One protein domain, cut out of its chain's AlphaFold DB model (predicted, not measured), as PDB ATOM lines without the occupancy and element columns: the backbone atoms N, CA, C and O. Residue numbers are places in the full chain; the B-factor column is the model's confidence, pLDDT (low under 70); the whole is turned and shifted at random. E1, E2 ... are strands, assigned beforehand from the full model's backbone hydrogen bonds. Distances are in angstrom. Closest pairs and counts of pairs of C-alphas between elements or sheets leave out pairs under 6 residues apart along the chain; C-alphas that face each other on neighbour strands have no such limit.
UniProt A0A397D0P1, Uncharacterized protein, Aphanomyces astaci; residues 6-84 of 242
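AT A GLANCE: This is residues 6 to 84 of the 242 residues of an uncharacterized protein of Aphanomyces astaci (UniProt A0A397D0P1). Four two-stranded hairpins stand in a loosely closed ring: E1 and E2, then the long bent hairpin E3 and E4, then E7 and E8, then E5 and E6, which comes back round to E2. The loop within the link from E7 to E8 sticks out of this body at residues 72 to 77. The printed part has 79 residues with no named helix and eight named strands, E1 to E8 in order along the chain; each hairpin is its own antiparallel sheet of two strands. The class is all strand, though under half of the residues, 39 of 79, are in named elements. The whole is compact, with a radius of gyration of the C-alphas of 12.2 A, and rounded, with spans of 32 by 26 by 26 A.

IN THESE COORDINATES: E1, residues 6 to 8, begins at C-alpha 6 (212.001, 213.142, 277.617) and is 6.5 A long. E2 is residues 13 to 16, 9.7 A. E3, residues 22 to 29, is 19.5 A long and bends by 50 degrees at residue 26. E4, residues 32 to 39, is 20.8 A long, bends by 65 degrees at residue 36 and ends at C-alpha 39 (207.037, 200.845, 283.999). E5 is residues 49 to 52, 9.3 A, and E6 is residues 57 to 60, 9.8 A. E7 is residues 66 to 69, 9.2 A. E8, residues 80 to 83, is 10.5 A long and ends at C-alpha 83 (231.618, 202.632, 286.137).

HOW THE PARTS SIT: E1 and E2 form a hairpin, antiparallel at 158 degrees, with N 6 and O 15 within hydrogen-bond range at 2.9 A. The closest C-alphas of E2 and E3 are those of Arg 15 and Cys 23, 4.3 A apart. The hairpin E3 and E4 is antiparallel at 152 degrees, with N 25 and O 36 at 2.9 A. The closest C-alphas of E4 and E8 are those of Val 35 and Gln 80, 5.7 A apart. The hairpin E7 and E8 is antiparallel at 132 degrees, with N 67 and O 82 at 2.8 A. The closest C-alphas of E6 and E7 are those of Gln 59 and Cys 67, 4.3 A apart. The hairpin E5 and E6 is antiparallel at 158 degrees, with N 50 and O 59 at 2.7 A. E2 and E5 have 2 pairs of C-alphas within 8 A, the closest those of Gln 13 and Trp 49, 6.1 A. E1 and E5 are near each other; E4 and E5, for instance, are apart.

THE WHOLE: The two C-alphas farthest apart are those of Glu 10 and Pro 75, 35.7 A. The printed part has no cut. No link is long; those from E4 to E5 and from E7 to E8 are short, the others tight. Residues 72 to 77 stand free. The mean pLDDT of the printed part is 93.8, and no printed residue is under 70.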
ATOM      1  N   LEU A   6     212.430 211.966 276.873       91.56
ATOM      2  CA  LEU A   6     212.001 213.142 277.617       91.56
ATOM      3  C   LEU A   6     212.638 213.086 279.001       91.56
ATOM      4  O   LEU A   6     212.371 212.149 279.756       91.56
ATOM      5  N   TYR A   7     213.459 214.078 279.333       93.62
ATOM      6  CA  TYR A   7     214.021 214.203 280.671       93.62
ATOM      7  C   TYR A   7     213.113 215.056 281.558       93.62
ATOM      8  O   TYR A   7     212.667 216.130 281.158       93.62
ATOM      9  N   ASN A   8     212.813 214.563 282.756       93.12
ATOM     10  CA  ASN A   8     212.102 215.309 283.786       93.12
ATOM     11  C   ASN A   8     213.060 215.601 284.945       93.12
ATOM     12  O   ASN A   8     213.487 214.672 285.628       93.12
ATOM     13  N   GLU A   9     213.355 216.877 285.182       92.44
ATOM     14  CA  GLU A   9     214.298 217.322 286.216       92.44
ATOM     15  C   GLU A   9     213.749 217.203 287.647       92.44
ATOM     16  O   GLU A   9     214.512 216.975 288.580       92.44
ATOM     17  N   GLU A  10     212.428 217.290 287.834       93.25
ATOM     18  CA  GLU A  10     211.788 217.178 289.156       93.25
ATOM     19  C   GLU A  10     211.949 215.767 289.745       93.25
ATOM     20  O   GLU A  10     212.208 215.595 290.937       93.25
ATOM     21  N   PHE A  11     211.814 214.742 288.898       93.75
ATOM     22  CA  PHE A  11     211.889 213.332 289.290       93.75
ATOM     23  C   PHE A  11     213.180 212.643 288.835       93.75
ATOM     24  O   PHE A  11     213.411 211.492 289.206       93.75
ATOM     25  N   LEU A  12     214.025 213.344 288.071       97.12
ATOM     26  CA  LEU A  12     215.262 212.847 287.464       97.12
ATOM     27  C   LEU A  12     215.036 211.644 286.532       97.12
ATOM     28  O   LEU A  12     215.830 210.714 286.517       97.12
ATOM     29  N   GLN A  13     213.947 211.622 285.764       96.88
ATOM     30  CA  GLN A  13     213.556 210.452 284.965       96.88
ATOM     31  C   GLN A  13     213.745 210.682 283.467       96.88
ATOM     32  O   GLN A  13     213.295 211.691 282.928       96.88
ATOM     33  N   LEU A  14     214.346 209.703 282.785       96.38
ATOM     34  CA  LEU A  14     214.375 209.609 281.323       96.38
ATOM     35  C   LEU A  14     213.203 208.739 280.868       96.38
ATOM     36  O   LEU A  14     213.195 207.530 281.095       96.38
ATOM     37  N   ARG A  15     212.192 209.352 280.258       95.69
ATOM     38  CA  ARG A  15     210.968 208.682 279.799       95.69
ATOM     39  C   ARG A  15     211.004 208.459 278.293       95.69
ATOM     40  O   ARG A  15     211.335 209.385 277.552       95.69
ATOM     41  N   SER A  16     210.643 207.257 277.853       94.12
ATOM     42  CA  SER A  16     210.569 206.931 276.428       94.12
ATOM     43  C   SER A  16     209.489 207.772 275.746       94.12
ATOM     44  O   SER A  16     208.399 207.985 276.290       94.12
ATOM     45  N   ASN A  17     209.791 208.273 274.547       90.81
ATOM     46  CA  ASN A  17     208.819 209.005 273.742       90.81
ATOM     47  C   ASN A  17     207.871 208.056 272.996       90.81
ATOM     48  O   ASN A  17     206.689 208.373 272.863       90.81
ATOM     49  N   SER A  18     208.355 206.896 272.530       91.31
ATOM     50  CA  SER A  18     207.489 205.896 271.884       91.31
ATOM     51  C   SER A  18     206.589 205.152 272.868       91.31
ATOM     52  O   SER A  18     205.492 204.742 272.486       91.31
ATOM     53  N   ASN A  19     207.001 205.025 274.131       92.31
ATOM     54  CA  ASN A  19     206.179 204.473 275.199       92.31
ATOM     55  C   ASN A  19     206.273 205.328 276.469       92.31
ATOM     56  O   ASN A  19     207.094 205.097 277.354       92.31
ATOM     57  N   GLN A  20     205.357 206.289 276.605       90.56
ATOM     58  CA  GLN A  20     205.317 207.204 277.752       90.56
ATOM     59  C   GLN A  20     204.968 206.524 279.089       90.56
ATOM     60  O   GLN A  20     204.957 207.186 280.128       90.56
ATOM     61  N   HIS A  21     204.670 205.223 279.085       94.50
ATOM     62  CA  HIS A  21     204.497 204.428 280.298       94.50
ATOM     63  C   HIS A  21     205.791 203.762 280.765       94.50
ATOM     64  O   HIS A  21     205.753 203.048 281.762       94.50
ATOM     65  N   GLU A  22     206.921 203.998 280.093       96.62
ATOM     66  CA  GLU A  22     208.213 203.418 280.438       96.62
ATOM     67  C   GLU A  22     209.314 204.469 280.631       96.62
ATOM     68  O   GLU A  22     209.412 205.466 279.910       96.62
ATOM     69  N   CYS A  23     210.177 204.209 281.611       97.19
ATOM     70  CA  CYS A  23     211.375 204.979 281.919       97.19
ATOM     71  C   CYS A  23     212.628 204.112 281.838       97.19
ATOM     72  O   CYS A  23     212.566 202.898 282.030       97.19
ATOM     73  N   LEU A  24     213.769 204.757 281.593       97.50
ATOM     74  CA  LEU A  24     215.077 204.129 281.710       97.50
ATOM     75  C   LEU A  24     215.324 203.765 283.176       97.50
ATOM     76  O   LEU A  24     215.281 204.631 284.051       97.50
ATOM     77  N   ASP A  25     215.579 202.492 283.434       98.00
ATOM     78  CA  ASP A  25     215.691 201.923 284.772       98.00
ATOM     79  C   ASP A  25     217.006 201.141 284.874       98.00
ATOM     80  O   ASP A  25     217.280 200.272 284.044       98.00
ATOM     81  N   ALA A  26     217.841 201.479 285.859       97.88
ATOM     82  CA  ALA A  26     219.041 200.724 286.189       97.88
ATOM     83  C   ALA A  26     218.830 199.931 287.478       97.88
ATOM     84  O   ALA A  26     218.705 200.496 288.566       97.88
ATOM     85  N   TYR A  27     218.831 198.607 287.377       95.88
ATOM     86  CA  TYR A  27     218.484 197.718 288.480       95.88
ATOM     87  C   TYR A  27     219.643 196.788 288.852       95.88
ATOM     88  O   TYR A  27     220.435 196.387 287.991       95.88
ATOM     89  N   PRO A  28     219.770 196.422 290.141       94.44
ATOM     90  CA  PRO A  28     220.771 195.464 290.578       94.44
ATOM     91  C   PRO A  28     220.380 194.040 290.164       94.44
ATOM     92  O   PRO A  28     219.257 193.591 290.399       94.44
ATOM     93  N   LYS A  29     221.330 193.300 289.597       93.88
ATOM     94  CA  LYS A  29     221.199 191.878 289.265       93.88
ATOM     95  C   LYS A  29     222.577 191.218 289.253       93.88
ATOM     96  O   LYS A  29     223.528 191.759 288.694       93.88
ATOM     97  N   ASP A  30     222.684 190.049 289.883       93.81
ATOM     98  CA  ASP A  30     223.913 189.240 289.947       93.81
ATOM     99  C   ASP A  30     225.144 190.011 290.474       93.81
ATOM    100  O   ASP A  30     226.267 189.838 290.003       93.81
ATOM    101  N   GLY A  31     224.929 190.904 291.449       90.31
ATOM    102  CA  GLY A  31     225.986 191.735 292.044       90.31
ATOM    103  C   GLY A  31     226.492 192.873 291.148       90.31
ATOM    104  O   GLY A  31     227.484 193.513 291.489       90.31
ATOM    105  N   LYS A  32     225.828 193.130 290.016       92.75
ATOM    106  CA  LYS A  32     226.099 194.231 289.083       92.75
ATOM    107  C   LYS A  32     224.827 195.036 288.824       92.75
ATOM    108  O   LYS A  32     223.762 194.701 289.340       92.75
ATOM    109  N   TYR A  33     224.937 196.071 287.999       96.00
ATOM    110  CA  TYR A  33     223.798 196.834 287.499       96.00
ATOM    111  C   TYR A  33     223.542 196.528 286.027       96.00
ATOM    112  O   TYR A  33     224.474 196.288 285.261       96.00
ATOM    113  N   TRP A  34     222.269 196.537 285.656       95.50
ATOM    114  CA  TRP A  34     221.783 196.367 284.291       95.50
ATOM    115  C   TRP A  34     220.810 197.490 283.973       95.50
ATOM    116  O   TRP A  34     220.230 198.058 284.894       95.50
ATOM    117  N   VAL A  35     220.618 197.788 282.691       96.75
ATOM    118  CA  VAL A  35     219.685 198.823 282.238       96.75
ATOM    119  C   VAL A  35     218.635 198.233 281.308       96.75
ATOM    120  O   VAL A  35     218.920 197.343 280.508       96.75
ATOM    121  N   HIS A  36     217.407 198.716 281.439       95.94
ATOM    122  CA  HIS A  36     216.270 198.388 280.578       95.94
ATOM    123  C   HIS A  36     215.255 199.534 280.607       95.94
ATOM    124  O   HIS A  36     215.441 200.526 281.316       95.94
ATOM    125  N   THR A  37     214.172 199.398 279.851       96.31
ATOM    126  CA  THR A  37     212.959 200.159 280.132       96.31
ATOM    127  C   THR A  37     212.123 199.447 281.187       96.31
ATOM    128  O   THR A  37     212.056 198.219 281.231       96.31
ATOM    129  N   TRP A  38     211.472 200.217 282.052       97.44
ATOM    130  CA  TRP A  38     210.547 199.689 283.046       97.44
ATOM    131  C   TRP A  38     209.363 200.623 283.243       97.44
ATOM    132  O   TRP A  38     209.465 201.821 282.976       97.44
ATOM    133  N   ALA A  39     208.249 200.080 283.738       97.81
ATOM    134  CA  ALA A  39     207.037 200.845 283.999       97.81
ATOM    135  C   ALA A  39     207.343 202.115 284.806       97.81
ATOM    136  O   ALA A  39     208.038 202.066 285.824       97.81
ATOM    137  N   TYR A  40     206.824 203.245 284.334       96.44
ATOM    138  CA  TYR A  40     206.984 204.553 284.952       96.44
ATOM    139  C   TYR A  40     206.519 204.530 286.409       96.44
ATOM    140  O   TYR A  40     205.349 204.262 286.693       96.44
ATOM    141  N   ASP A  41     207.425 204.874 287.322       96.50
ATOM    142  CA  ASP A  41     207.116 205.006 288.741       96.50
ATOM    143  C   ASP A  41     207.961 206.118 289.375       96.50
ATOM    144  O   ASP A  41     209.181 206.019 289.479       96.50
ATOM    145  N   ARG A  42     207.305 207.184 289.853       94.50
ATOM    146  CA  ARG A  42     207.966 208.324 290.523       94.50
ATOM    147  C   ARG A  42     208.709 207.924 291.800       94.50
ATOM    148  O   ARG A  42     209.653 208.601 292.216       94.50
ATOM    149  N   ALA A  43     208.257 206.863 292.464       95.75
ATOM    150  CA  ALA A  43     208.859 206.387 293.699       95.75
ATOM    151  C   ALA A  43     210.067 205.475 293.448       95.75
ATOM    152  O   ALA A  43     210.849 205.268 294.374       95.75
ATOM    153  N   ASN A  44     210.250 204.966 292.225       97.06
ATOM    154  CA  ASN A  44     211.289 203.993 291.921       97.06
ATOM    155  C   ASN A  44     212.685 204.655 291.856       97.06
ATOM    156  O   ASN A  44     212.960 205.439 290.942       97.06
ATOM    157  N   PRO A  45     213.604 204.346 292.794       97.25
ATOM    158  CA  PRO A  45     214.936 204.948 292.824       97.25
ATOM    159  C   PRO A  45     215.853 204.489 291.681       97.25
ATOM    160  O   PRO A  45     216.835 205.178 291.410       97.25
ATOM    161  N   ASN A  46     215.543 203.370 291.017       98.00
ATOM    162  CA  ASN A  46     216.296 202.846 289.872       98.00
ATOM    163  C   ASN A  46     216.060 203.643 288.579       98.00
ATOM    164  O   ASN A  46     216.760 203.446 287.593       98.00
ATOM    165  N   GLN A  47     215.062 204.531 288.555       98.12
ATOM    166  CA  GLN A  47     214.718 205.342 287.378       98.12
ATOM    167  C   GLN A  47     215.303 206.753 287.436       98.12
ATOM    168  O   GLN A  47     214.924 207.604 286.633       98.12
ATOM    169  N   ARG A  48     216.182 207.029 288.405       98.25
ATOM    170  CA  ARG A  48     216.684 208.376 288.671       98.25
ATOM    171  C   ARG A  48     218.077 208.567 288.082       98.25
ATOM    172  O   ARG A  48     219.006 207.844 288.432       98.25
ATOM    173  N   TRP A  49     218.227 209.590 287.253       98.12
ATOM    174  CA  TRP A  49     219.427 209.909 286.492       98.12
ATOM    175  C   TRP A  49     219.746 211.401 286.596       98.12
ATOM    176  O   TRP A  49     218.915 212.252 286.282       98.12
ATOM    177  N   HIS A  50     220.967 211.722 287.003       96.56
ATOM    178  CA  HIS A  50     221.553 213.039 286.809       96.56
ATOM    179  C   HIS A  50     222.036 213.152 285.365       96.56
ATOM    180  O   HIS A  50     222.955 212.445 284.946       96.56
ATOM    181  N   VAL A  51     221.388 214.029 284.607       93.81
ATOM    182  CA  VAL A  51     221.767 214.363 283.236       93.81
ATOM    183  C   VAL A  51     222.592 215.644 283.299       93.81
ATOM    184  O   VAL A  51     222.070 216.718 283.564       93.81
ATOM    185  N   ASP A  52     223.896 215.503 283.101       88.50
ATOM    186  CA  ASP A  52     224.874 216.586 283.097       88.50
ATOM    187  C   ASP A  52     225.369 216.761 281.662       88.50
ATOM    188  O   ASP A  52     226.338 216.128 281.239       88.50
ATOM    189  N   MET A  53     224.651 217.565 280.876       85.50
ATOM    190  CA  MET A  53     225.017 217.794 279.476       85.50
ATOM    191  C   MET A  53     226.221 218.730 279.325       85.50
ATOM    192  O   MET A  53     226.950 218.588 278.347       85.50
ATOM    193  N   ALA A  54     226.538 219.556 280.330       80.81
ATOM    194  CA  ALA A  54     227.779 220.333 280.355       80.81
ATOM    195  C   ALA A  54     229.019 219.424 280.339       80.81
ATOM    196  O   ALA A  54     230.022 219.733 279.697       80.81
ATOM    197  N   ASN A  55     228.936 218.261 280.995       83.12
ATOM    198  CA  ASN A  55     229.957 217.218 280.930       83.12
ATOM    199  C   ASN A  55     229.537 216.012 280.081       83.12
ATOM    200  O   ASN A  55     230.154 214.956 280.219       83.12
ATOM    201  N   HIS A  56     228.513 216.125 279.229       87.94
ATOM    202  CA  HIS A  56     228.025 215.053 278.351       87.94
ATOM    203  C   HIS A  56     227.849 213.691 279.044       87.94
ATOM    204  O   HIS A  56     228.265 212.657 278.521       87.94
ATOM    205  N   ARG A  57     227.279 213.674 280.254       91.44
ATOM    206  CA  ARG A  57     227.186 212.485 281.108       91.44
ATOM    207  C   ARG A  57     225.764 212.249 281.593       91.44
ATOM    208  O   ARG A  57     225.060 213.169 281.991       91.44
ATOM    209  N   ILE A  58     225.374 210.979 281.630       96.56
ATOM    210  CA  ILE A  58     224.141 210.520 282.269       96.56
ATOM    211  C   ILE A  58     224.547 209.559 283.386       96.56
ATOM    212  O   ILE A  58     224.930 208.416 283.135       96.56
ATOM    213  N   GLN A  59     224.521 210.053 284.622       97.31
ATOM    214  CA  GLN A  59     224.910 209.311 285.816       97.31
ATOM    215  C   GLN A  59     223.670 208.889 286.591       97.31
ATOM    216  O   GLN A  59     222.730 209.659 286.760       97.31
ATOM    217  N   HIS A  60     223.659 207.672 287.107       97.94
ATOM    218  CA  HIS A  60     222.579 207.220 287.961       97.94
ATOM    219  C   HIS A  60     222.599 207.955 289.312       97.94
ATOM    220  O   HIS A  60     223.651 208.137 289.923       97.94
ATOM    221  N   ALA A  61     221.431 208.385 289.789       97.31
ATOM    222  CA  ALA A  61     221.317 209.277 290.945       97.31
ATOM    223  C   ALA A  61     221.342 208.555 292.302       97.31
ATOM    224  O   ALA A  61     221.566 209.188 293.331       97.31
ATOM    225  N   THR A  62     221.075 207.245 292.337       95.50
ATOM    226  CA  THR A  62     220.977 206.489 293.602       95.50
ATOM    227  C   THR A  62     222.071 205.428 293.742       95.50
ATOM    228  O   THR A  62     222.742 205.363 294.769       95.50
ATOM    229  N   HIS A  63     222.307 204.634 292.699       95.25
ATOM    230  CA  HIS A  63     223.462 203.729 292.602       95.25
ATOM    231  C   HIS A  63     224.791 204.490 292.437       95.25
ATOM    232  O   HIS A  63     224.945 205.237 291.468       95.25
ATOM    233  N   PRO A  64     225.772 204.297 293.337       93.50
ATOM    234  CA  PRO A  64     227.042 205.011 293.279       93.50
ATOM    235  C   PRO A  64     227.902 204.539 292.104       93.50
ATOM    236  O   PRO A  64     228.032 203.342 291.865       93.50
ATOM    237  N   ASN A  65     228.552 205.490 291.425       94.75
ATOM    238  CA  ASN A  65     229.480 205.237 290.318       94.75
ATOM    239  C   ASN A  65     228.880 204.411 289.161       94.75
ATOM    240  O   ASN A  65     229.561 203.567 288.591       94.75
ATOM    241  N   VAL A  66     227.612 204.642 288.813       97.38
ATOM    242  CA  VAL A  66     226.947 203.997 287.671       97.38
ATOM    243  C   VAL A  66     226.619 205.054 286.621       97.38
ATOM    244  O   VAL A  66     225.899 206.007 286.915       97.38
ATOM    245  N   CYS A  67     227.127 204.890 285.404       97.50
ATOM    246  CA  CYS A  67     226.887 205.777 284.268       97.50
ATOM    247  C   CYS A  67     226.320 205.005 283.079       97.50
ATOM    248  O   CYS A  67     226.641 203.833 282.884       97.50
ATOM    249  N   LEU A  68     225.486 205.677 282.283       97.38
ATOM    250  CA  LEU A  68     224.989 205.135 281.024       97.38
ATOM    251  C   LEU A  68     226.137 205.042 280.014       97.38
ATOM    252  O   LEU A  68     226.905 205.992 279.845       97.38
ATOM    253  N   ASP A  69     226.242 203.900 279.349       95.81
ATOM    254  CA  ASP A  69     227.361 203.547 278.484       95.81
ATOM    255  C   ASP A  69     226.834 202.875 277.212       95.81
ATOM    256  O   ASP A  69     225.965 202.004 277.271       95.81
ATOM    257  N   ALA A  70     227.326 203.301 276.053       92.75
ATOM    258  CA  ALA A  70     226.948 202.736 274.766       92.75
ATOM    259  C   ALA A  70     228.198 202.443 273.935       92.75
ATOM    260  O   ALA A  70     228.735 203.327 273.270       92.75
ATOM    261  N   ASP A  71     228.652 201.191 273.969       88.94
ATOM    262  CA  ASP A  71     229.762 200.714 273.146       88.94
ATOM    263  C   ASP A  71     229.263 200.305 271.747       88.94
ATOM    264  O   ASP A  71     228.637 199.249 271.595       88.94
ATOM    265  N   PRO A  72     229.549 201.090 270.689       85.31
ATOM    266  CA  PRO A  72     229.113 200.757 269.335       85.31
ATOM    267  C   PRO A  72     229.811 199.513 268.763       85.31
ATOM    268  O   PRO A  72     229.373 198.982 267.737       85.31
ATOM    269  N   THR A  73     230.897 199.050 269.390       86.94
ATOM    270  CA  THR A  73     231.653 197.860 268.979       86.94
ATOM    271  C   THR A  73     231.181 196.582 269.670       86.94
ATOM    272  O   THR A  73     231.530 195.488 269.218       86.94
ATOM    273  N   ALA A  74     230.346 196.691 270.710       87.00
ATOM    274  CA  ALA A  74     229.759 195.533 271.367       87.00
ATOM    275  C   ALA A  74     228.921 194.714 270.361       87.00
ATOM    276  O   ALA A  74     228.150 195.305 269.598       87.00
ATOM    277  N   PRO A  75     229.006 193.367 270.355       87.56
ATOM    278  CA  PRO A  75     228.312 192.527 269.370       87.56
ATOM    279  C   PRO A  75     226.805 192.785 269.292       87.56
ATOM    280  O   PRO A  75     226.227 192.822 268.210       87.56
ATOM    281  N   GLU A  76     226.194 193.006 270.451       85.44
ATOM    282  CA  GLU A  76     224.764 193.250 270.601       85.44
ATOM    283  C   GLU A  76     224.378 194.722 270.373       85.44
ATOM    284  O   GLU A  76     223.200 195.028 270.202       85.44
ATOM    285  N   ARG A  77     225.357 195.645 270.384       84.62
ATOM    286  CA  ARG A  77     225.168 197.109 270.292       84.62
ATOM    287  C   ARG A  77     224.097 197.656 271.245       84.62
ATOM    288  O   ARG A  77     223.410 198.629 270.936       84.62
ATOM    289  N   GLN A  78     223.931 196.997 272.387       87.62
ATOM    290  CA  GLN A  78     222.967 197.372 273.411       87.62
ATOM    291  C   GLN A  78     223.545 198.490 274.277       87.62
ATOM    292  O   GLN A  78     224.742 198.514 274.562       87.62
ATOM    293  N   VAL A  79     222.675 199.395 274.721       91.81
ATOM    294  CA  VAL A  79     223.018 200.307 275.813       91.81
ATOM    295  C   VAL A  79     223.209 199.498 277.096       91.81
ATOM    296  O   VAL A  79     222.487 198.533 277.350       91.81
ATOM    297  N   GLN A  80     224.184 199.890 277.902       94.62
ATOM    298  CA  GLN A  80     224.514 199.266 279.175       94.62
ATOM    299  C   GLN A  80     224.759 200.338 280.241       94.62
ATOM    300  O   GLN A  80     224.621 201.540 280.002       94.62
ATOM    301  N   VAL A  81     225.125 199.895 281.438       96.44
ATOM    302  CA  VAL A  81     225.684 200.769 282.468       96.44
ATOM    303  C   VAL A  81     227.066 200.283 282.860       96.44
ATOM    304  O   VAL A  81     227.335 199.081 282.862       96.44
ATOM    305  N   TRP A  82     227.940 201.219 283.204       95.69
ATOM    306  CA  TRP A  82     229.302 200.928 283.631       95.69
ATOM    307  C   TRP A  82     229.767 201.901 284.715       95.69
ATOM    308  O   TRP A  82     229.059 202.849 285.058       95.69
ATOM    309  N   GLU A  83     230.964 201.669 285.255       95.88
ATOM    310  CA  GLU A  83     231.618 202.632 286.137       95.88
ATOM    311  C   GLU A  83     231.789 203.977 285.432       95.88
ATOM    312  O   GLU A  83     232.169 204.032 284.258       95.88
ATOM    313  N   CYS A  84     231.503 205.071 286.136       95.62
ATOM    314  CA  CYS A  84     231.656 206.404 285.575       95.62
ATOM    315  C   CYS A  84     233.138 206.724 285.361       95.62
ATOM    316  O   CYS A  84     233.951 206.671 286.287       95.62
TER     317      CYS A  84